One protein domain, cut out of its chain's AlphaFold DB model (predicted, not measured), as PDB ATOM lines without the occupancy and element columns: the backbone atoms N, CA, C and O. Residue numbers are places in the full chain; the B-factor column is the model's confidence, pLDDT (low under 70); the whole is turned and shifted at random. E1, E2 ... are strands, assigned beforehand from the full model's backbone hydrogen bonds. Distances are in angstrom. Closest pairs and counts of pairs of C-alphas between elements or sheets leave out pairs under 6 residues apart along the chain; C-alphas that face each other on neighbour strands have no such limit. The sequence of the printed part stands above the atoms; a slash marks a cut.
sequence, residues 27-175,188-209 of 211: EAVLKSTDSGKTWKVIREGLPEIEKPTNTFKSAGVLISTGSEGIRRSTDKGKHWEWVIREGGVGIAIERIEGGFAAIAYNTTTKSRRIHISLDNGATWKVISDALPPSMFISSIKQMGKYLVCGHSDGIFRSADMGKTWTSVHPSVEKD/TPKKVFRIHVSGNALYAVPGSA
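AT A GLANCE: This is residues 27 to 175 and 188 to 209 of the 211 residues of an uncharacterized protein of Pedobacter sp. RP-1-14 (UniProt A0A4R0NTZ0). Four small antiparallel sheets stand in a row, stacked face to face with their planes fanned somewhat: E3 E4 E5 E6 at one end, then E7 E8 E9, then E10 E11 E12 E13, and E2 E1 E15 E14 at the other end. Each end sheet faces its neighbour broadly, while the two middle sheets face each other over fewer C-alphas; residues 43 to 54 run from E2 at one end of the row to E3 at the other. The printed part has 171 residues, no named helix and fifteen named strands, E1 to E15 in order along the chain; the class is all strand. The whole is compact, with a radius of gyration of the C-alphas of 15.5 A and spans of 45 by 34 by 27 A.

HOW THE PARTS SIT: E1, residues 29 to 32, and E2, residues 40 to 42, form a hairpin, with N 31 and O 40 at 2.8 A, within hydrogen-bond range. The hairpin of E14, residues 191 to 198, and E15, residues 201 to 208, has N 194 and O 205 at 2.8 A; N 30 of E1 and O 204 of E15, 2.9 A apart, complete the sheet E2 E1 E15 E14. E3, residues 55 to 58, E4, 61 to 66, E5, 69 to 73, and E6, 81 to 84, form a meander, each strand the antiparallel neighbour of the one before; N 56 and O 63, N 64 and O 71, and N 83 and O 70 are each 2.9 A apart. E7, residues 87 to 96, E8, 99 to 106, and E9, 111 to 117, form a second, strongly twisted meander, with N 94 and O 101, and N 115 and O 102, each at 2.8 A. The closest C-alphas of E4 and E7 are those of Thr 65 and Gly 90, 4.5 A apart. E10, residues 139 to 143, E11, 146 to 151, E12, 154 to 158, and E13, 166 to 170, form a third meander, with N 141 and O 148, N 149 and O 156, and N 155 and O 169 each at 2.9 A. The C-alphas of Ile 96 and Gln 142, the closest of E7 and E10, are 6.1 A apart; those of Gly 150 and Phe 193, the closest of E11 and E14, are 5.0 A apart.

IN THESE COORDINATES: E1 begins at C-alpha 29, (193.277, -20.468, 155.573). E7, the longest strand, measures 24.9 A and bends by 58 degrees at residue 91. E8 and E14 each measure 21.8 A. E15 measures 22.4 A and ends at C-alpha 208, (188.483, -7.667, 154.832).

THE WHOLE: The two C-alphas farthest apart, those of Asp 75 and Asp 175, are 47.7 A apart. Residues 176 to 187 are not printed, and C-alphas 175 and 188 are 9.0 A apart across the cut. The links E2 to E3 and E9 to E10 are long. The mean pLDDT of the printed part is 90.3, and residues 27, 45, 50 to 53, 173 to 175 and 188 to 189 are under 70.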
ATOM      1  N   GLU A  27     193.993 -16.972 148.938       66.50
ATOM      2  CA  GLU A  27     193.477 -16.623 150.264       66.50
ATOM      3  C   GLU A  27     193.438 -17.814 151.218       66.50
ATOM      4  O   GLU A  27     192.382 -18.358 151.542       66.50
ATOM      5  N   ALA A  28     194.627 -18.280 151.587       77.12
ATOM      6  CA  ALA A  28     194.753 -19.570 152.220       77.12
ATOM      7  C   ALA A  28     194.391 -19.427 153.690       77.12
ATOM      8  O   ALA A  28     194.967 -18.611 154.412       77.12
ATOM      9  N   VAL A  29     193.455 -20.254 154.144       87.75
ATOM     10  CA  VAL A  29     193.277 -20.468 155.573       87.75
ATOM     11  C   VAL A  29     194.543 -21.127 156.100       87.75
ATOM     12  O   VAL A  29     195.030 -22.113 155.540       87.75
ATOM     13  N   LEU A  30     195.063 -20.594 157.197       91.94
ATOM     14  CA  LEU A  30     196.225 -21.150 157.867       91.94
ATOM     15  C   LEU A  30     195.800 -21.862 159.145       91.94
ATOM     16  O   LEU A  30     194.905 -21.400 159.848       91.94
ATOM     17  N   LYS A  31     196.486 -22.950 159.480       93.56
ATOM     18  CA  LYS A  31     196.338 -23.671 160.744       93.56
ATOM     19  C   LYS A  31     197.666 -23.708 161.486       93.56
ATOM     20  O   LYS A  31     198.712 -23.959 160.886       93.56
ATOM     21  N   SER A  32     197.606 -23.522 162.795       94.62
ATOM     22  CA  SER A  32     198.711 -23.742 163.718       94.62
ATOM     23  C   SER A  32     198.290 -24.733 164.800       94.62
ATOM     24  O   SER A  32     197.199 -24.638 165.359       94.62
ATOM     25  N   THR A  33     199.170 -25.683 165.106       95.38
ATOM     26  CA  THR A  33     199.018 -26.658 166.204       95.38
ATOM     27  C   THR A  33     200.117 -26.503 167.257       95.38
ATOM     28  O   THR A  33     200.276 -27.352 168.123       95.38
ATOM     29  N   ASP A  34     200.903 -25.428 167.170       94.06
ATOM     30  CA  ASP A  34     202.045 -25.126 168.036       94.06
ATOM     31  C   ASP A  34     201.888 -23.755 168.716       94.06
ATOM     32  O   ASP A  34     202.848 -23.013 168.924       94.06
ATOM     33  N   SER A  35     200.642 -23.426 169.074       94.25
ATOM     34  CA  SER A  35     200.256 -22.163 169.718       94.25
ATOM     35  C   SER A  35     200.632 -20.913 168.917       94.25
ATOM     36  O   SER A  35     201.021 -19.895 169.483       94.25
ATOM     37  N   GLY A  36     200.523 -20.976 167.590       92.06
ATOM     38  CA  GLY A  36     200.726 -19.837 166.697       92.06
ATOM     39  C   GLY A  36     202.193 -19.546 166.408       92.06
ATOM     40  O   GLY A  36     202.506 -18.454 165.940       92.06
ATOM     41  N   LYS A  37     203.108 -20.476 166.711       94.12
ATOM     42  CA  LYS A  37     204.530 -20.321 166.388       94.12
ATOM     43  C   LYS A  37     204.778 -20.527 164.895       94.12
ATOM     44  O   LYS A  37     205.543 -19.762 164.317       94.12
ATOM     45  N   THR A  38     204.135 -21.518 164.286       94.81
ATOM     46  CA  THR A  38     204.187 -21.778 162.845       94.81
ATOM     47  C   THR A  38     202.791 -21.997 162.276       94.81
ATOM     48  O   THR A  38     201.873 -22.432 162.972       94.81
ATOM     49  N   TRP A  39     202.630 -21.672 160.994       94.75
ATOM     50  CA  TRP A  39     201.350 -21.687 160.294       94.75
ATOM     51  C   TRP A  39     201.482 -22.459 158.987       94.75
ATOM     52  O   TRP A  39     202.439 -22.261 158.239       94.75
ATOM     53  N   LYS A  40     200.528 -23.351 158.715       92.94
ATOM     54  CA  LYS A  40     200.473 -24.150 157.487       92.94
ATOM     55  C   LYS A  40     199.186 -23.861 156.739       92.94
ATOM     56  O   LYS A  40     198.121 -23.823 157.351       92.94
ATOM     57  N   VAL A  41     199.286 -23.712 155.424       90.69
ATOM     58  CA  VAL A  41     198.119 -23.619 154.544       90.69
ATOM     59  C   VAL A  41     197.301 -24.901 154.656       90.69
ATOM     60  O   VAL A  41     197.835 -25.997 154.485       90.69
ATOM     61  N   ILE A  42     196.003 -24.758 154.903       88.38
ATOM     62  CA  ILE A  42     195.037 -25.848 154.818       88.38
ATOM     63  C   ILE A  42     194.049 -25.577 153.685       88.38
ATOM     64  O   ILE A  42     193.715 -24.433 153.380       88.38
ATOM     65  N   ARG A  43     193.610 -26.653 153.031       80.56
ATOM     66  CA  ARG A  43     192.616 -26.617 151.942       80.56
ATOM     67  C   ARG A  43     191.332 -27.364 152.291       80.56
ATOM     68  O   ARG A  43     190.371 -27.317 151.533       80.56
ATOM     69  N   GLU A  44     191.344 -28.060 153.419       72.69
ATOM     70  CA  GLU A  44     190.184 -28.734 153.986       72.69
ATOM     71  C   GLU A  44     189.243 -27.702 154.620       72.69
ATOM     72  O   GLU A  44     189.666 -26.599 154.979       72.69
ATOM     73  N   GLY A  45     187.961 -28.052 154.732       66.75
ATOM     74  CA  GLY A  45     186.953 -27.179 155.327       66.75
ATOM     75  C   GLY A  45     187.338 -26.730 156.738       66.75
ATOM     76  O   GLY A  45     187.985 -27.461 157.492       66.75
ATOM     77  N   LEU A  46     186.938 -25.511 157.095       74.62
ATOM     78  CA  LEU A  46     187.088 -25.028 158.462       74.62
ATOM     79  C   LEU A  46     186.264 -25.914 159.408       74.62
ATOM     80  O   LEU A  46     185.120 -26.231 159.071       74.62
ATOM     81  N   PRO A  47     186.801 -26.300 160.583       75.56
ATOM     82  CA  PRO A  47     185.949 -26.853 161.630       75.56
ATOM     83  C   PRO A  47     184.890 -25.814 162.016       75.56
ATOM     84  O   PRO A  47     185.003 -24.642 161.655       75.56
ATOM     85  N   GLU A  48     183.874 -26.216 162.774       72.62
ATOM     86  CA  GLU A  48     182.929 -25.253 163.333       72.62
ATOM     87  C   GLU A  48     183.697 -24.223 164.183       72.62
ATOM     88  O   GLU A  48     184.311 -24.550 165.201       72.62
ATOM     89  N   ILE A  49     183.752 -22.985 163.685       70.81
ATOM     90  CA  ILE A  49     184.423 -21.869 164.343       70.81
ATOM     91  C   ILE A  49     183.374 -21.087 165.122       70.81
ATOM     92  O   ILE A  49     182.405 -20.591 164.541       70.81
ATOM     93  N   GLU A  50     183.613 -20.897 166.416       66.44
ATOM     94  CA  GLU A  50     182.796 -20.002 167.228       66.44
ATOM     95  C   GLU A  50     182.844 -18.573 166.667       66.44
ATOM     96  O   GLU A  50     183.911 -17.987 166.437       66.44
ATOM     97  N   LYS A  51     181.661 -17.997 166.423       66.81
ATOM     98  CA  LYS A  51     181.547 -16.613 165.957       66.81
ATOM     99  C   LYS A  51     182.106 -15.664 167.027       66.81
ATOM    100  O   LYS A  51     181.872 -15.899 168.211       66.81
ATOM    101  N   PRO A  52     182.790 -14.568 166.637       64.81
ATOM    102  CA  PRO A  52     183.222 -13.552 167.589       64.81
ATOM    103  C   PRO A  52     182.031 -13.057 168.414       64.81
ATOM    104  O   PRO A  52     181.011 -12.651 167.853       64.81
ATOM    105  N   THR A  53     182.146 -13.101 169.737       62.84
ATOM    106  CA  THR A  53     181.101 -12.628 170.645       62.84
ATOM    107  C   THR A  53     181.375 -11.193 171.072       62.84
ATOM    108  O   THR A  53     182.435 -10.874 171.602       62.84
ATOM    109  N   ASN A  54     180.378 -10.323 170.912       75.69
ATOM    110  CA  ASN A  54     180.453  -8.924 171.352       75.69
ATOM    111  C   ASN A  54     180.193  -8.757 172.856       75.69
ATOM    112  O   ASN A  54     180.151  -7.639 173.370       75.69
ATOM    113  N   THR A  55     179.945  -9.851 173.574       73.62
ATOM    114  CA  THR A  55     179.741  -9.856 175.021       73.62
ATOM    115  C   THR A  55     180.310 -11.132 175.616       73.62
ATOM    116  O   THR A  55     180.021 -12.220 175.127       73.62
ATOM    117  N   PHE A  56     181.084 -11.004 176.690       80.88
ATOM    118  CA  PHE A  56     181.595 -12.133 177.461       80.88
ATOM    119  C   PHE A  56     181.069 -12.088 178.886       80.88
ATOM    120  O   PHE A  56     180.947 -11.012 179.469       80.88
ATOM    121  N   LYS A  57     180.805 -13.268 179.450       76.56
ATOM    122  CA  LYS A  57     180.410 -13.448 180.847       76.56
ATOM    123  C   LYS A  57     181.457 -14.279 181.577       76.56
ATOM    124  O   LYS A  57     181.751 -15.398 181.166       76.56
ATOM    125  N   SER A  58     181.987 -13.774 182.687       77.56
ATOM    126  CA  SER A  58     182.844 -14.558 183.582       77.56
ATOM    127  C   SER A  58     182.663 -14.109 185.025       77.56
ATOM    128  O   SER A  58     182.625 -12.913 185.287       77.56
ATOM    129  N   ALA A  59     182.491 -15.060 185.948       76.62
ATOM    130  CA  ALA A  59     182.339 -14.791 187.384       76.62
ATOM    131  C   ALA A  59     181.294 -13.699 187.735       76.62
ATOM    132  O   ALA A  59     181.481 -12.914 188.656       76.62
ATOM    133  N   GLY A  60     180.188 -13.624 186.981       82.38
ATOM    134  CA  GLY A  60     179.133 -12.619 187.190       82.38
ATOM    135  C   GLY A  60     179.382 -11.257 186.528       82.38
ATOM    136  O   GLY A  60     178.459 -10.447 186.475       82.38
ATOM    137  N   VAL A  61     180.566 -11.037 185.955       91.12
ATOM    138  CA  VAL A  61     180.903  -9.843 185.175       91.12
ATOM    139  C   VAL A  61     180.538 -10.042 183.708       91.12
ATOM    140  O   VAL A  61     180.805 -11.101 183.135       91.12
ATOM    141  N   LEU A  62     179.952  -9.013 183.100       93.25
ATOM    142  CA  LEU A  62     179.761  -8.882 181.661       93.25
ATOM    143  C   LEU A  62     180.697  -7.807 181.108       93.25
ATOM    144  O   LEU A  62     180.767  -6.716 181.666       93.25
ATOM    145  N   ILE A  63     181.360  -8.088 179.990       95.94
ATOM    146  CA  ILE A  63     182.137  -7.109 179.216       95.94
ATOM    147  C   ILE A  63     181.547  -7.064 177.812       95.94
ATOM    148  O   ILE A  63     181.294  -8.124 177.242       95.94
ATOM    149  N   SER A  64     181.315  -5.875 177.254       94.81
ATOM    150  CA  SER A  64     180.811  -5.723 175.883       94.81
ATOM    151  C   SER A  64     181.427  -4.540 175.143       94.81
ATOM    152  O   SER A  64     181.905  -3.580 175.751       94.81
ATOM    153  N   THR A  65     181.441  -4.631 173.814       94.81
ATOM    154  CA  THR A  65     181.820  -3.517 172.944       94.81
ATOM    155  C   THR A  65     180.690  -2.486 172.882       94.81
ATOM    156  O   THR A  65     179.513  -2.800 173.088       94.81
ATOM    157  N   GLY A  66     181.045  -1.233 172.618       93.00
ATOM    158  CA  GLY A  66     180.106  -0.134 172.440       93.00
ATOM    159  C   GLY A  66     180.680   0.978 171.565       93.00
ATOM    160  O   GLY A  66     181.850   0.953 171.182       93.00
ATOM    161  N   SER A  67     179.850   1.971 171.253       93.19
ATOM    162  CA  SER A  67     180.206   3.098 170.378       93.19
ATOM    163  C   SER A  67     181.318   3.994 170.931       93.19
ATOM    164  O   SER A  67     181.982   4.669 170.155       93.19
ATOM    165  N   GLU A  68     181.540   3.985 172.246       93.56
ATOM    166  CA  GLU A  68     182.566   4.799 172.913       93.56
ATOM    167  C   GLU A  68     183.712   3.969 173.513       93.56
ATOM    168  O   GLU A  68     184.557   4.509 174.226       93.56
ATOM    169  N   GLY A  69     183.748   2.661 173.235       96.25
ATOM    170  CA  GLY A  69     184.824   1.773 173.666       96.25
ATOM    171  C   GLY A  69     184.309   0.471 174.270       96.25
ATOM    172  O   GLY A  69     183.443  -0.191 173.695       96.25
ATOM    173  N   ILE A  70     184.857   0.079 175.421       97.56
ATOM    174  CA  ILE A  70     184.506  -1.162 176.126       97.56
ATOM    175  C   ILE A  70     183.782  -0.823 177.422       97.56
ATOM    176  O   ILE A  70     184.223   0.041 178.185       97.56
ATOM    177  N   ARG A  71     182.684  -1.532 177.684       97.12
ATOM    178  CA  ARG A  71     181.861  -1.361 178.882       97.12
ATOM    179  C   ARG A  71     181.752  -2.645 179.692       97.12
ATOM    180  O   ARG A  71     181.791  -3.748 179.144       97.12
ATOM    181  N   ARG A  72     181.578  -2.484 180.998       97.06
ATOM    182  CA  ARG A  72     181.515  -3.545 182.002       97.06
ATOM    183  C   ARG A  72     180.226  -3.461 182.807       97.06
ATOM    184  O   ARG A  72     179.718  -2.374 183.042       97.06
ATOM    185  N   SER A  73     179.713  -4.606 183.238       96.69
ATOM    186  CA  SER A  73     178.593  -4.714 184.172       96.69
ATOM    187  C   SER A  73     178.860  -5.819 185.191       96.69
ATOM    188  O   SER A  73     179.334  -6.895 184.831       96.69
ATOM    189  N   THR A  74     178.531  -5.575 186.457       95.56
ATOM    190  CA  THR A  74     178.657  -6.542 187.568       95.56
ATOM    191  C   THR A  74     177.313  -7.032 188.095       95.56
ATOM    192  O   THR A  74     177.259  -7.859 189.002       95.56
ATOM    193  N   ASP A  75     176.211  -6.546 187.530       92.56
ATOM    194  CA  ASP A  75     174.857  -6.746 188.043       92.56
ATOM    195  C   ASP A  75     173.936  -7.406 187.012       92.56
ATOM    196  O   ASP A  75     172.723  -7.189 186.985       92.56
ATOM    197  N   LYS A  76     174.529  -8.279 186.187       90.12
ATOM    198  CA  LYS A  76     173.854  -9.024 185.114       90.12
ATOM    199  C   LYS A  76     173.299  -8.113 184.011       90.12
ATOM    200  O   LYS A  76     172.309  -8.462 183.375       90.12
ATOM    201  N   GLY A  77     173.961  -6.985 183.755       91.56
ATOM    202  CA  GLY A  77     173.657  -6.091 182.639       91.56
ATOM    203  C   GLY A  77     172.627  -5.013 182.955       91.56
ATOM    204  O   GLY A  77     172.154  -4.379 182.013       91.56
ATOM    205  N   LYS A  78     172.276  -4.807 184.233       91.06
ATOM    206  CA  LYS A  78     171.334  -3.756 184.644       91.06
ATOM    207  C   LYS A  78     171.988  -2.379 184.561       91.06
ATOM    208  O   LYS A  78     171.376  -1.457 184.035       91.06
ATOM    209  N   HIS A  79     173.241  -2.268 184.995       93.81
ATOM    210  CA  HIS A  79     174.052  -1.063 184.856       93.81
ATOM    211  C   HIS A  79     175.362  -1.375 184.139       93.81
ATOM    212  O   HIS A  79     175.907  -2.476 184.248       93.81
ATOM    213  N   TRP A  80     175.854  -0.387 183.392       96.44
ATOM    214  CA  TRP A  80     177.080  -0.481 182.611       96.44
ATOM    215  C   TRP A  80     177.971   0.731 182.862       96.44
ATOM    216  O   TRP A  80     177.491   1.861 182.867       96.44
ATOM    217  N   GLU A  81     179.268   0.488 182.998       96.69
ATOM    218  CA  GLU A  81     180.306   1.512 183.119       96.69
ATOM    219  C   GLU A  81     181.302   1.390 181.961       96.69
ATOM    220  O   GLU A  81     181.602   0.282 181.510       96.69
ATOM    221  N   TRP A  82     181.820   2.512 181.463       96.94
ATOM    222  CA  TRP A  82     182.890   2.499 180.465       96.94
ATOM    223  C   TRP A  82     184.231   2.229 181.151       96.94
ATOM    224  O   TRP A  82     184.646   2.997 182.014       96.94
ATOM    225  N   VAL A  83     184.914   1.160 180.744       97.50
ATOM    226  CA  VAL A  83     186.221   0.747 181.295       97.50
ATOM    227  C   VAL A  83     187.378   1.001 180.330       97.50
ATOM    228  O   VAL A  83     188.528   1.082 180.747       97.50
ATOM    229  N   ILE A  84     187.073   1.185 179.043       97.69
ATOM    230  CA  ILE A  84     187.984   1.746 178.040       97.69
ATOM    231  C   ILE A  84     187.185   2.782 177.259       97.69
ATOM    232  O   ILE A  84     186.161   2.431 176.671       97.69
ATOM    233  N   ARG A  85     187.647   4.038 177.248       96.25
ATOM    234  CA  ARG A  85     186.980   5.160 176.574       96.25
ATOM    235  C   ARG A  85     187.997   6.083 175.920       96.25
ATOM    236  O   ARG A  85     188.418   7.092 176.473       96.25
ATOM    237  N   GLU A  86     188.411   5.702 174.725       92.94
ATOM    238  CA  GLU A  86     189.533   6.311 174.000       92.94
ATOM    239  C   GLU A  86     189.076   7.151 172.803       92.94
ATOM    240  O   GLU A  86     189.782   7.309 171.807       92.94
ATOM    241  N   GLY A  87     187.847   7.664 172.902       87.50
ATOM    242  CA  GLY A  87     187.191   8.469 171.877       87.50
ATOM    243  C   GLY A  87     186.691   7.678 170.667       87.50
ATOM    244  O   GLY A  87     186.051   8.266 169.802       87.50
ATOM    245  N   GLY A  88     186.963   6.372 170.590       89.81
ATOM    246  CA  GLY A  88     186.547   5.500 169.495       89.81
ATOM    247  C   GLY A  88     185.725   4.293 169.942       89.81
ATOM    248  O   GLY A  88     185.424   4.116 171.118       89.81
ATOM    249  N   VAL A  89     185.367   3.451 168.973       93.69
ATOM    250  CA  VAL A  89     184.512   2.274 169.181       93.69
ATOM    251  C   VAL A  89     185.272   1.099 169.807       93.69
ATOM    252  O   VAL A  89     186.462   0.888 169.549       93.69
ATOM    253  N   GLY A  90     184.566   0.276 170.582       94.75
ATOM    254  CA  GLY A  90     185.018  -1.063 170.947       94.75
ATOM    255  C   GLY A  90     184.915  -2.002 169.748       94.75
ATOM    256  O   GLY A  90     183.872  -2.068 169.105       94.75
ATOM    257  N   ILE A  91     185.986  -2.732 169.447       92.44
ATOM    258  CA  ILE A  91     186.102  -3.566 168.242       92.44
ATOM    259  C   ILE A  91     185.875  -5.040 168.561       92.44
ATOM    260  O   ILE A  91     185.098  -5.709 167.886       92.44
ATOM    261  N   ALA A  92     186.565  -5.564 169.574       92.88
ATOM    262  CA  ALA A  92     186.498  -6.974 169.935       92.88
ATOM    263  C   ALA A  92     186.833  -7.172 171.410       92.88
ATOM    264  O   ALA A  92     187.538  -6.362 172.010       92.88
ATOM    265  N   ILE A  93     186.351  -8.273 171.975       94.62
ATOM    266  CA  ILE A  93     186.708  -8.748 173.313       94.62
ATOM    267  C   ILE A  93     187.087 -10.217 173.178       94.62
ATOM    268  O   ILE A  93     186.602 -10.902 172.280       94.62
ATOM    269  N   GLU A  94     187.954 -10.687 174.062       93.56
ATOM    270  CA  GLU A  94     188.306 -12.088 174.202       93.56
ATOM    271  C   GLU A  94     188.447 -12.450 175.678       93.56
ATOM    272  O   GLU A  94     188.971 -11.668 176.477       93.56
ATOM    273  N   ARG A  95     188.014 -13.656 176.050       92.00
ATOM    274  CA  ARG A  95     188.358 -14.223 177.354       92.00
ATOM    275  C   ARG A  95     189.761 -14.812 177.309       92.00
ATOM    276  O   ARG A  95     190.077 -15.605 176.430       92.00
ATOM    277  N   ILE A  96     190.563 -14.474 178.305       93.06
ATOM    278  CA  ILE A  96     191.903 -15.024 178.495       93.06
ATOM    279  C   ILE A  96     191.999 -15.668 179.879       93.06
ATOM    280  O   ILE A  96     191.143 -15.476 180.748       93.06
ATOM    281  N   GLU A  97     193.048 -16.444 180.100       91.75
ATOM    282  CA  GLU A  97     193.407 -16.968 181.405       91.75
ATOM    283  C   GLU A  97     193.588 -15.809 182.393       91.75
ATOM    284  O   GLU A  97     194.365 -14.882 182.165       91.75
ATOM    285  N   GLY A  98     192.815 -15.839 183.478       90.00
ATOM    286  CA  GLY A  98     192.841 -14.801 184.507       90.00
ATOM    287  C   GLY A  98     192.095 -13.503 184.172       90.00
ATOM    288  O   GLY A  98     192.041 -12.629 185.032       90.00
ATOM    289  N   GLY A  99     191.475 -13.351 182.994       93.94
ATOM    290  CA  GLY A  99     190.689 -12.146 182.712       93.94
ATOM    291  C   GLY A  99     190.232 -11.965 181.266       93.94
ATOM    292  O   GLY A  99     189.622 -12.856 180.670       93.94
ATOM    293  N   PHE A 100     190.474 -10.773 180.719       95.81
ATOM    294  CA  PHE A 100     189.983 -10.359 179.405       95.81
ATOM    295  C   PHE A 100     191.062  -9.658 178.579       95.81
ATOM    296  O   PHE A 100     191.896  -8.927 179.113       95.81
ATOM    297  N   ALA A 101     190.992  -9.829 177.264       96.69
ATOM    298  CA  ALA A 101     191.646  -8.964 176.295       96.69
ATOM    299  C   ALA A 101     190.583  -8.201 175.497       96.69
ATOM    300  O   ALA A 101     189.474  -8.695 175.291       96.69
ATOM    301  N   ALA A 102     190.898  -6.992 175.051       97.06
ATOM    302  CA  ALA A 102     189.993  -6.191 174.240       97.06
ATOM    303  C   ALA A 102     190.747  -5.417 173.165       97.06
ATOM    304  O   ALA A 102     191.938  -5.150 173.295       97.06
ATOM    305  N   ILE A 103     190.032  -5.064 172.102       96.88
ATOM    306  CA  ILE A 103     190.504  -4.176 171.047       96.88
ATOM    307  C   ILE A 103     189.561  -2.979 171.002       96.88
ATOM    308  O   ILE A 103     188.346  -3.157 170.887       96.88
ATOM    309  N   ALA A 104     190.110  -1.771 171.054       96.69
ATOM    310  CA  ALA A 104     189.361  -0.526 170.905       96.69
ATOM    311  C   ALA A 104     190.089   0.425 169.951       96.69
ATOM    312  O   ALA A 104     191.316   0.396 169.849       96.69
ATOM    313  N   TYR A 105     189.339   1.253 169.229       95.50
ATOM    314  CA  TYR A 105     189.917   2.325 168.425       95.50
ATOM    315  C   TYR A 105     190.207   3.546 169.298       95.50
ATOM    316  O   TYR A 105     189.350   3.985 170.065       95.50
ATOM    317  N   ASN A 106     191.399   4.111 169.142       95.50
ATOM    318  CA  ASN A 106     191.806   5.338 169.799       95.50
ATOM    319  C   ASN A 106     191.843   6.481 168.780       95.50
ATOM    320  O   ASN A 106     192.581   6.420 167.794       95.50
ATOM    321  N   THR A 107     191.064   7.536 169.012       94.00
ATOM    322  CA  THR A 107     190.974   8.665 168.070       94.00
ATOM    323  C   THR A 107     192.192   9.583 168.104       94.00
ATOM    324  O   THR A 107     192.475  10.238 167.102       94.00
ATOM    325  N   THR A 108     192.937   9.616 169.209       93.25
ATOM    326  CA  THR A 108     194.167  10.408 169.347       93.25
ATOM    327  C   THR A 108     195.312   9.798 168.545       93.25
ATOM    328  O   THR A 108     195.951  10.494 167.761       93.25
ATOM    329  N   THR A 109     195.556   8.494 168.697       92.12
ATOM    330  CA  THR A 109     196.614   7.772 167.967       92.12
ATOM    331  C   THR A 109     196.167   7.313 166.583       92.12
ATOM    332  O   THR A 109     196.997   6.851 165.805       92.12
ATOM    333  N   LYS A 110     194.867   7.428 166.275       92.69
ATOM    334  CA  LYS A 110     194.236   6.946 165.038       92.69
ATOM    335  C   LYS A 110     194.574   5.483 164.748       92.69
ATOM    336  O   LYS A 110     194.853   5.098 163.617       92.69
ATOM    337  N   SER A 111     194.580   4.658 165.790       93.38
ATOM    338  CA  SER A 111     194.940   3.242 165.706       93.38
ATOM    339  C   SER A 111     194.043   2.394 166.598       93.38
ATOM    340  O   SER A 111     193.454   2.874 167.569       93.38
ATOM    341  N   ARG A 112     193.918   1.108 166.265       95.38
ATOM    342  CA  ARG A 112     193.360   0.114 167.181       95.38
ATOM    343  C   ARG A 112     194.433  -0.253 168.198       95.38
ATOM    344  O   ARG A 112     195.581  -0.488 167.830       95.38
ATOM    345  N   ARG A 113     194.042  -0.322 169.466       97.56
ATOM    346  CA  ARG A 113     194.902  -0.734 170.577       97.56
ATOM    347  C   ARG A 113     194.381  -2.023 171.181       97.56
ATOM    348  O   ARG A 113     193.173  -2.259 171.169       97.56
ATOM    349  N   ILE A 114     195.298  -2.847 171.676       98.12
ATOM    350  CA  ILE A 114     194.977  -4.075 172.404       98.12
ATOM    351  C   ILE A 114     195.184  -3.799 173.889       98.12
ATOM    352  O   ILE A 114     196.239  -3.300 174.289       98.12
ATOM    353  N   HIS A 115     194.201  -4.171 174.700       98.38
ATOM    354  CA  HIS A 115     194.220  -4.022 176.148       98.38
ATOM    355  C   HIS A 115     194.059  -5.368 176.839       98.38
ATOM    356  O   HIS A 115     193.386  -6.258 176.323       98.38
ATOM    357  N   ILE A 116     194.627  -5.486 178.036       97.81
ATOM    358  CA  ILE A 116     194.462  -6.633 178.925       97.81
ATOM    359  C   ILE A 116     193.951  -6.201 180.298       97.81
ATOM    360  O   ILE A 116     194.414  -5.206 180.854       97.81
ATOM    361  N   SER A 117     193.044  -6.992 180.859       97.56
ATOM    362  CA  SER A 117     192.620  -6.932 182.252       97.56
ATOM    363  C   SER A 117     192.800  -8.301 182.904       97.56
ATOM    364  O   SER A 117     192.403  -9.315 182.330       97.56
ATOM    365  N   LEU A 118     193.370  -8.318 184.109       95.81
ATOM    366  CA  LEU A 118     193.571  -9.520 184.937       95.81
ATOM    367  C   LEU A 118     192.810  -9.441 186.273       95.81
ATOM    368  O   LEU A 118     193.074 -10.194 187.203       95.81
ATOM    369  N   ASP A 119     191.878  -8.496 186.380       95.38
ATOM    370  CA  ASP A 119     191.095  -8.192 187.580       95.38
ATOM    371  C   ASP A 119     189.591  -8.154 187.262       95.38
ATOM    372  O   ASP A 119     188.835  -7.304 187.729       95.38
ATOM    373  N   ASN A 120     189.143  -9.107 186.438       92.62
ATOM    374  CA  ASN A 120     187.755  -9.227 185.984       92.62
ATOM    375  C   ASN A 120     187.223  -7.963 185.278       92.62
ATOM    376  O   ASN A 120     186.074  -7.553 185.480       92.62
ATOM    377  N   GLY A 121     188.050  -7.343 184.438       95.38
ATOM    378  CA  GLY A 121     187.675  -6.200 183.608       95.38
ATOM    379  C   GLY A 121     187.638  -4.864 184.347       95.38
ATOM    380  O   GLY A 121     187.133  -3.905 183.765       95.38
ATOM    381  N   ALA A 122     188.099  -4.795 185.602       94.88
ATOM    382  CA  ALA A 122     188.045  -3.574 186.402       94.88
ATOM    383  C   ALA A 122     189.104  -2.554 185.959       94.88
ATOM    384  O   ALA A 122     188.786  -1.379 185.795       94.88
ATOM    385  N   THR A 123     190.335  -2.998 185.698       97.12
ATOM    386  CA  THR A 123     191.406  -2.159 185.150       97.12
ATOM    387  C   THR A 123     192.019  -2.777 183.900       97.12
ATOM    388  O   THR A 123     192.074  -3.997 183.741       97.12
ATOM    389  N   TRP A 124     192.476  -1.913 182.990       98.12
ATOM    390  CA  TRP A 124     192.972  -2.303 181.674       98.12
ATOM    391  C   TRP A 124     194.330  -1.669 181.389       98.12
ATOM    392  O   TRP A 124     194.531  -0.476 181.607       98.12
ATOM    393  N   LYS A 125     195.259  -2.470 180.871       97.62
ATOM    394  CA  LYS A 125     196.592  -2.032 180.439       97.62
ATOM    395  C   LYS A 125     196.724  -2.194 178.937       97.62
ATOM    396  O   LYS A 125     196.322  -3.225 178.403       97.62
ATOM    397  N   VAL A 126     197.302  -1.204 178.265       97.88
ATOM    398  CA  VAL A 126     197.629  -1.301 176.839       97.88
ATOM    399  C   VAL A 126     198.808  -2.256 176.669       97.88
ATOM    400  O   VAL A 126     199.794  -2.163 177.394       97.88
ATOM    401  N   ILE A 127     198.694  -3.184 175.720       97.81
ATOM    402  CA  ILE A 127     199.747  -4.151 175.372       97.81
ATOM    403  C   ILE A 127     200.169  -4.062 173.903       97.81
ATOM    404  O   ILE A 127     201.033  -4.805 173.451       97.81
ATOM    405  N   SER A 128     199.557  -3.163 173.133       97.44
ATOM    406  CA  SER A 128     199.891  -2.936 171.725       97.44
ATOM    407  C   SER A 128     200.974  -1.882 171.501       97.44
ATOM    408  O   SER A 128     201.318  -1.644 170.354       97.44
ATOM    409  N   ASP A 129     201.527  -1.256 172.545       94.19
ATOM    410  CA  ASP A 129     202.567  -0.220 172.383       94.19
ATOM    411  C   ASP A 129     203.880  -0.785 171.811       94.19
ATOM    412  O   ASP A 129     204.665  -0.062 171.207       94.19
ATOM    413  N   ALA A 130     204.099  -2.096 171.960       94.12
ATOM    414  CA  ALA A 130     205.208  -2.829 171.350       94.12
ATOM    415  C   ALA A 130     204.881  -3.397 169.948       94.12
ATOM    416  O   ALA A 130     205.687  -4.137 169.384       94.12
ATOM    417  N   LEU A 131     203.706  -3.086 169.386       96.06
ATOM    418  CA  LEU A 131     203.336  -3.384 168.000       96.06
ATOM    419  C   LEU A 131     203.443  -2.114 167.143       96.06
ATOM    420  O   LEU A 131     203.237  -1.010 167.651       96.06
ATOM    421  N   PRO A 132     203.699  -2.240 165.829       94.31
ATOM    422  CA  PRO A 132     203.500  -1.125 164.910       94.31
ATOM    423  C   PRO A 132     202.061  -0.582 165.025       94.31
ATOM    424  O   PRO A 132     201.117  -1.373 165.063       94.31
ATOM    425  N   PRO A 133     201.844   0.746 165.082       93.44
ATOM    426  CA  PRO A 133     200.497   1.301 165.108       93.44
ATOM    427  C   PRO A 133     199.706   0.912 163.856       93.44
ATOM    428  O   PRO A 133     200.186   1.066 162.736       93.44
ATOM    429  N   SER A 134     198.467   0.450 164.034       91.94
ATOM    430  CA  SER A 134     197.616   0.050 162.913       91.94
ATOM    431  C   SER A 134     196.142   0.287 163.199       91.94
ATOM    432  O   SER A 134     195.653   0.059 164.305       91.94
ATOM    433  N   MET A 135     195.398   0.699 162.175       91.00
ATOM    434  CA  MET A 135     193.932   0.731 162.209       91.00
ATOM    435  C   MET A 135     193.318  -0.671 162.056       91.00
ATOM    436  O   MET A 135     192.112  -0.835 162.221       91.00
ATOM    437  N   PHE A 136     194.137  -1.689 161.770       91.00
ATOM    438  CA  PHE A 136     193.704  -3.003 161.298       91.00
ATOM    439  C   PHE A 136     194.241  -4.130 162.176       91.00
ATOM    440  O   PHE A 136     194.936  -5.037 161.721       91.00
ATOM    441  N   ILE A 137     193.875  -4.081 163.453       94.31
ATOM    442  CA  ILE A 137     193.979  -5.224 164.361       94.31
ATOM    443  C   ILE A 137     192.618  -5.921 164.385       94.31
ATOM    444  O   ILE A 137     191.604  -5.308 164.729       94.31
ATOM    445  N   SER A 138     192.577  -7.176 163.947       92.75
ATOM    446  CA  SER A 138     191.329  -7.896 163.655       92.75
ATOM    447  C   SER A 138     190.814  -8.741 164.818       92.75
ATOM    448  O   SER A 138     189.623  -9.035 164.893       92.75
ATOM    449  N   SER A 139     191.731  -9.223 165.654       93.75
ATOM    450  CA  SER A 139     191.483 -10.264 166.647       93.75
ATOM    451  C   SER A 139     192.688 -10.418 167.564       93.75
ATOM    452  O   SER A 139     193.826 -10.176 167.160       93.75
ATOM    453  N   ILE A 140     192.416 -10.860 168.786       96.25
ATOM    454  CA  ILE A 140     193.386 -11.287 169.789       96.25
ATOM    455  C   ILE A 140     192.862 -12.601 170.365       96.25
ATOM    456  O   ILE A 140     191.688 -12.683 170.716       96.25
ATOM    457  N   LYS A 141     193.700 -13.636 170.401       96.06
ATOM    458  CA  LYS A 141     193.381 -14.962 170.947       96.06
ATOM    459  C   LYS A 141     194.494 -15.431 171.867       96.06
ATOM    460  O   LYS A 141     195.650 -15.060 171.668       96.06
ATOM    461  N   GLN A 142     194.152 -16.273 172.836       95.62
ATOM    462  CA  GLN A 142     195.131 -16.946 173.682       95.62
ATOM    463  C   GLN A 142     195.137 -18.452 173.411       95.62
ATOM    464  O   GLN A 142     194.084 -19.072 173.289       95.62
ATOM    465  N   MET A 143     196.332 -19.039 173.346       95.00
ATOM    466  CA  MET A 143     196.551 -20.485 173.341       95.00
ATOM    467  C   MET A 143     197.694 -20.812 174.308       95.00
ATOM    468  O   MET A 143     198.850 -20.445 174.074       95.00
ATOM    469  N   GLY A 144     197.366 -21.467 175.424       93.69
ATOM    470  CA  GLY A 144     198.290 -21.619 176.550       93.69
ATOM    471  C   GLY A 144     198.798 -20.256 177.036       93.69
ATOM    472  O   GLY A 144     198.038 -19.303 177.155       93.69
ATOM    473  N   LYS A 145     200.110 -20.121 177.244       94.88
ATOM    474  CA  LYS A 145     200.720 -18.841 177.651       94.88
ATOM    475  C   LYS A 145     200.842 -17.794 176.533       94.88
ATOM    476  O   LYS A 145     201.349 -16.704 176.786       94.88
ATOM    477  N   TYR A 146     200.490 -18.136 175.291       97.50
ATOM    478  CA  TYR A 146     200.748 -17.274 174.142       97.50
ATOM    479  C   TYR A 146     199.519 -16.466 173.756       97.50
ATOM    480  O   TYR A 146     198.435 -17.019 173.579       97.50
ATOM    481  N   LEU A 147     199.726 -15.171 173.541       98.00
ATOM    482  CA  LEU A 147     198.774 -14.302 172.865       98.00
ATOM    483  C   LEU A 147     199.114 -14.248 171.378       98.00
ATOM    484  O   LEU A 147     200.285 -14.150 171.015       98.00
ATOM    485  N   VAL A 148     198.101 -14.291 170.519       98.31
ATOM    486  CA  VAL A 148     198.243 -14.229 169.062       98.31
ATOM    487  C   VAL A 148     197.235 -13.227 168.516       98.31
ATOM    488  O   VAL A 148     196.039 -13.346 168.789       98.31
ATOM    489  N   CYS A 149     197.695 -12.254 167.733       97.19
ATOM    490  CA  CYS A 149     196.820 -11.274 167.098       97.19
ATOM    491  C   CYS A 149     197.008 -11.208 165.584       97.19
ATOM    492  O   CYS A 149     198.109 -11.386 165.057       97.19
ATOM    493  N   GLY A 150     195.910 -10.900 164.898       95.50
ATOM    494  CA  GLY A 150     195.920 -10.524 163.492       95.50
ATOM    495  C   GLY A 150     196.122  -9.021 163.335       95.50
ATOM    496  O   GLY A 150     195.352  -8.237 163.888       95.50
ATOM    497  N   HIS A 151     197.145  -8.638 162.579       94.88
ATOM    498  CA  HIS A 151     197.620  -7.272 162.372       94.88
ATOM    499  C   HIS A 151     197.736  -6.963 160.867       94.88
ATOM    500  O   HIS A 151     197.873  -7.885 160.058       94.88
ATOM    501  N   SER A 152     197.744  -5.682 160.471       91.31
ATOM    502  CA  SER A 152     197.954  -5.271 159.064       91.31
ATOM    503  C   SER A 152     199.218  -5.865 158.446       91.31
ATOM    504  O   SER A 152     199.246  -6.187 157.262       91.31
ATOM    505  N   ASP A 153     200.245  -6.039 159.273       91.50
ATOM    506  CA  ASP A 153     201.570  -6.511 158.860       91.50
ATOM    507  C   ASP A 153     201.733  -8.033 158.993       91.50
ATOM    508  O   ASP A 153     202.803  -8.565 158.700       91.50
ATOM    509  N   GLY A 154     200.679  -8.749 159.405       93.25
ATOM    510  CA  GLY A 154     200.668 -10.207 159.508       93.25
ATOM    511  C   GLY A 154     200.150 -10.724 160.843       93.25
ATOM    512  O   GLY A 154     199.256 -10.143 161.453       93.25
ATOM    513  N   ILE A 155     200.692 -11.851 161.293       96.94
ATOM    514  CA  ILE A 155     200.339 -12.465 162.576       96.94
ATOM    515  C   ILE A 155     201.472 -12.196 163.558       96.94
ATOM    516  O   ILE A 155     202.638 -12.479 163.265       96.94
ATOM    517  N   PHE A 156     201.126 -11.680 164.733       98.38
ATOM    518  CA  PHE A 156     202.065 -11.458 165.828       98.38
ATOM    519  C   PHE A 156     201.733 -12.373 166.997       98.38
ATOM    520  O   PHE A 156     200.568 -12.673 167.262       98.38
ATOM    521  N   ARG A 157     202.776 -12.805 167.704       98.44
ATOM    522  CA  ARG A 157     202.685 -13.658 168.885       98.44
ATOM    523  C   ARG A 157     203.468 -13.050 170.040       98.44
ATOM    524  O   ARG A 157     204.591 -12.596 169.847       98.44
ATOM    525  N   SER A 158     202.904 -13.113 171.236       98.44
ATOM    526  CA  SER A 158     203.562 -12.749 172.489       98.44
ATOM    527  C   SER A 158     203.592 -13.946 173.437       98.44
ATOM    528  O   SER A 158     202.668 -14.758 173.449       98.44
ATOM    529  N   ALA A 159     204.665 -14.068 174.220       97.69
ATOM    530  CA  ALA A 159     204.852 -15.110 175.233       97.69
ATOM    531  C   ALA A 159     204.837 -14.569 176.675       97.69
ATOM    532  O   ALA A 159     205.059 -15.333 177.613       97.69
ATOM    533  N   ASP A 160     204.630 -13.261 176.840       96.56
ATOM    534  CA  ASP A 160     204.813 -12.515 178.087       96.56
ATOM    535  C   ASP A 160     203.638 -11.564 178.375       96.56
ATOM    536  O   ASP A 160     203.805 -10.505 178.981       96.56
ATOM    537  N   MET A 161     202.434 -11.972 177.953       95.25
ATOM    538  CA  MET A 161     201.181 -11.215 178.089       95.25
ATOM    539  C   MET A 161     201.219  -9.841 177.404       95.25
ATOM    540  O   MET A 161     200.647  -8.871 177.893       95.25
ATOM    541  N   GLY A 162     201.881  -9.773 176.248       96.12
ATOM    542  CA  GLY A 162     201.901  -8.607 175.372       96.12
ATOM    543  C   GLY A 162     202.930  -7.543 175.745       96.12
ATOM    544  O   GLY A 162     202.859  -6.440 175.215       96.12
ATOM    545  N   LYS A 163     203.899  -7.852 176.621       95.81
ATOM    546  CA  LYS A 163     205.038  -6.948 176.863       95.81
ATOM    547  C   LYS A 163     205.948  -6.884 175.639       95.81
ATOM    548  O   LYS A 163     206.460  -5.819 175.313       95.81
ATOM    549  N   THR A 164     206.126  -8.012 174.953       97.69
ATOM    550  CA  THR A 164     206.848  -8.104 173.685       97.69
ATOM    551  C   THR A 164     206.060  -8.911 172.661       97.69
ATOM    552  O   THR A 164     205.292  -9.814 173.003       97.69
ATOM    553  N   TRP A 165     206.260  -8.586 171.383       98.44
ATOM    554  CA  TRP A 165     205.609  -9.247 170.256       98.44
ATOM    555  C   TRP A 165     206.633  -9.658 169.207       98.44
ATOM    556  O   TRP A 165     207.595  -8.948 168.928       98.44
ATOM    557  N   THR A 166     206.415 -10.815 168.594       98.00
ATOM    558  CA  THR A 166     207.222 -11.325 167.485       98.00
ATOM    559  C   THR A 166     206.314 -11.591 166.294       98.00
ATOM    560  O   THR A 166     205.285 -12.254 166.442       98.00
ATOM    561  N   SER A 167     206.687 -11.098 165.112       96.94
ATOM    562  CA  SER A 167     206.012 -11.476 163.867       96.94
ATOM    563  C   SER A 167     206.289 -12.952 163.568       96.94
ATOM    564  O   SER A 167     207.440 -13.384 163.564       96.94
ATOM    565  N   VAL A 168     205.232 -13.737 163.367       97.25
ATOM    566  CA  VAL A 168     205.296 -15.193 163.123       97.25
ATOM    567  C   VAL A 168     204.766 -15.587 161.748       97.25
ATOM    568  O   VAL A 168     204.942 -16.724 161.320       97.25
ATOM    569  N   HIS A 169     204.103 -14.659 161.059       94.56
ATOM    570  CA  HIS A 169     203.632 -14.842 159.694       94.56
ATOM    571  C   HIS A 169     203.473 -13.472 159.017       94.56
ATOM    572  O   HIS A 169     202.956 -12.562 159.671       94.56
ATOM    573  N   PRO A 170     203.868 -13.302 157.741       91.25
ATOM    574  CA  PRO A 170     203.658 -12.053 157.004       91.25
ATOM    575  C   PRO A 170     202.169 -11.776 156.729       91.25
ATOM    576  O   PRO A 170     201.319 -12.650 156.917       91.25
ATOM    577  N   SER A 171     201.844 -10.559 156.285       87.81
ATOM    578  CA  SER A 171     200.494 -10.184 155.838       87.81
ATOM    579  C   SER A 171     200.072 -10.886 154.539       87.81
ATOM    580  O   SER A 171     200.905 -11.392 153.792       87.81
ATOM    581  N   VAL A 172     198.757 -10.917 154.286       76.88
ATOM    582  CA  VAL A 172     198.129 -11.625 153.148       76.88
ATOM    583  C   VAL A 172     198.497 -10.985 151.806       76.88
ATOM    584  O   VAL A 172     198.772 -11.683 150.840       76.88
ATOM    585  N   GLU A 173     198.512  -9.653 151.743       68.19
ATOM    586  CA  GLU A 173     198.830  -8.879 150.544       68.19
ATOM    587  C   GLU A 173     199.510  -7.575 150.988       68.19
ATOM    588  O   GLU A 173     198.902  -6.759 151.683       68.19
ATOM    589  N   LYS A 174     200.762  -7.348 150.580       56.75
ATOM    590  CA  LYS A 174     201.291  -5.983 150.462       56.75
ATOM    591  C   LYS A 174     201.070  -5.576 149.018       56.75
ATOM    592  O   LYS A 174     201.882  -5.918 148.157       56.75
ATOM    593  N   ASP A 175     199.953  -4.919 148.735       46.72
ATOM    594  CA  ASP A 175     199.743  -4.331 147.417       46.72
ATOM    595  C   ASP A 175     200.815  -3.252 147.205       46.72
ATOM    596  O   ASP A 175     200.703  -2.130 147.689       46.72
ATOM    597  N   THR A 188     196.097   1.161 152.827       63.41
ATOM    598  CA  THR A 188     195.103   0.381 153.552       63.41
ATOM    599  C   THR A 188     195.330  -1.091 153.192       63.41
ATOM    600  O   THR A 188     195.220  -1.440 152.013       63.41
ATOM    601  N   PRO A 189     195.675  -1.985 154.140       67.81
ATOM    602  CA  PRO A 189     195.729  -3.408 153.843       67.81
ATOM    603  C   PRO A 189     194.348  -3.842 153.351       67.81
ATOM    604  O   PRO A 189     193.339  -3.587 154.003       67.81
ATOM    605  N   LYS A 190     194.284  -4.520 152.203       71.00
ATOM    606  CA  LYS A 190     193.011  -5.065 151.705       71.00
ATOM    607  C   LYS A 190     192.475  -6.159 152.624       71.00
ATOM    608  O   LYS A 190     191.263  -6.344 152.738       71.00
ATOM    609  N   LYS A 191     193.383  -6.882 153.284       83.19
ATOM    610  CA  LYS A 191     193.064  -8.031 154.124       83.19
ATOM    611  C   LYS A 191     193.901  -8.076 155.389       83.19
ATOM    612  O   LYS A 191     195.064  -7.682 155.402       83.19
ATOM    613  N   VAL A 192     193.308  -8.647 156.426       89.75
ATOM    614  CA  VAL A 192     193.944  -8.978 157.699       89.75
ATOM    615  C   VAL A 192     193.551 -10.400 158.082       89.75
ATOM    616  O   VAL A 192     192.431 -10.841 157.819       89.75
ATOM    617  N   PHE A 193     194.461 -11.142 158.707       92.50
ATOM    618  CA  PHE A 193     194.119 -12.446 159.265       92.50
ATOM    619  C   PHE A 193     193.216 -12.267 160.475       92.50
ATOM    620  O   PHE A 193     193.590 -11.554 161.397       92.50
ATOM    621  N   ARG A 194     192.061 -12.927 160.522       92.44
ATOM    622  CA  ARG A 194     191.286 -13.108 161.751       92.44
ATOM    623  C   ARG A 194     191.681 -14.440 162.385       92.44
ATOM    624  O   ARG A 194     191.659 -15.469 161.715       92.44
ATOM    625  N   ILE A 195     192.083 -14.398 163.650       93.69
ATOM    626  CA  ILE A 195     192.539 -15.562 164.406       93.69
ATOM    627  C   ILE A 195     191.358 -16.180 165.151       93.69
ATOM    628  O   ILE A 195     190.600 -15.496 165.842       93.69
ATOM    629  N   HIS A 196     191.239 -17.494 165.029       92.25
ATOM    630  CA  HIS A 196     190.218 -18.320 165.651       92.25
ATOM    631  C   HIS A 196     190.871 -19.470 166.414       92.25
ATOM    632  O   HIS A 196     191.934 -19.949 166.026       92.25
ATOM    633  N   VAL A 197     190.223 -19.919 167.487       90.38
ATOM    634  CA  VAL A 197     190.634 -21.083 168.281       90.38
ATOM    635  C   VAL A 197     189.590 -22.175 168.070       90.38
ATOM    636  O   VAL A 197     188.397 -21.893 168.126       90.38
ATOM    637  N   SER A 198     190.026 -23.407 167.819       89.19
ATOM    638  CA  SER A 198     189.158 -24.589 167.835       89.19
ATOM    639  C   SER A 198     189.953 -25.778 168.369       89.19
ATOM    640  O   SER A 198     190.983 -26.163 167.802       89.19
ATOM    641  N   GLY A 199     189.520 -26.310 169.516       87.56
ATOM    642  CA  GLY A 199     190.292 -27.282 170.289       87.56
ATOM    643  C   GLY A 199     191.703 -26.765 170.597       87.56
ATOM    644  O   GLY A 199     191.877 -25.640 171.057       87.56
ATOM    645  N   ASN A 200     192.717 -27.569 170.276       89.44
ATOM    646  CA  ASN A 200     194.131 -27.239 170.506       89.44
ATOM    647  C   ASN A 200     194.809 -26.580 169.290       89.44
ATOM    648  O   ASN A 200     196.036 -26.598 169.174       89.44
ATOM    649  N   ALA A 201     194.030 -26.045 168.350       91.94
ATOM    650  CA  ALA A 201     194.545 -25.430 167.135       91.94
ATOM    651  C   ALA A 201     194.075 -23.981 166.985       91.94
ATOM    652  O   ALA A 201     192.975 -23.602 167.393       91.94
ATOM    653  N   LEU A 202     194.930 -23.182 166.352       94.00
ATOM    654  CA  LEU A 202     194.598 -21.850 165.878       94.00
ATOM    655  C   LEU A 202     194.375 -21.881 164.369       94.00
ATOM    656  O   LEU A 202     195.080 -22.583 163.642       94.00
ATOM    657  N   TYR A 203     193.434 -21.069 163.906       93.62
ATOM    658  CA  TYR A 203     193.115 -20.885 162.499       93.62
ATOM    659  C   TYR A 203     193.212 -19.401 162.161       93.62
ATOM    660  O   TYR A 203     192.628 -18.575 162.859       93.62
ATOM    661  N   ALA A 204     193.946 -19.056 161.109       93.50
ATOM    662  CA  ALA A 204     194.032 -17.696 160.602       93.50
ATOM    663  C   ALA A 204     193.308 -17.635 159.262       93.50
ATOM    664  O   ALA A 204     193.713 -18.275 158.292       93.50
ATOM    665  N   VAL A 205     192.217 -16.879 159.227       91.19
ATOM    666  CA  VAL A 205     191.370 -16.731 158.045       91.19
ATOM    667  C   VAL A 205     191.580 -15.325 157.489       91.19
ATOM    668  O   VAL A 205     191.325 -14.359 158.214       91.19
ATOM    669  N   PRO A 206     192.069 -15.162 156.249       89.25
ATOM    670  CA  PRO A 206     192.154 -13.845 155.637       89.25
ATOM    671  C   PRO A 206     190.742 -13.278 155.442       89.25
ATOM    672  O   PRO A 206     189.848 -13.958 154.945       89.25
ATOM    673  N   GLY A 207     190.528 -12.030 155.844       84.69
ATOM    674  CA  GLY A 207     189.263 -11.324 155.650       84.69
ATOM    675  C   GLY A 207     189.489  -9.840 155.408       84.69
ATOM    676  O   GLY A 207     190.608  -9.355 155.570       84.69
ATOM    677  N   SER A 208     188.431  -9.123 155.018       81.12
ATOM    678  CA  SER A 208     188.483  -7.667 154.832       81.12
ATOM    679  C   SER A 208     189.057  -6.982 156.074       81.12
ATOM    680  O   SER A 208     188.679  -7.311 157.200       81.12
ATOM    681  N   ALA A 209     189.973  -6.036 155.866       71.62
ATOM    682  CA  ALA A 209     190.488  -5.197 156.943       71.62
ATOM    683  C   ALA A 209     189.461  -4.141 157.412       71.62
ATOM    684  O   ALA A 209     189.608  -3.587 158.498       71.62
TER     685      ALA A 209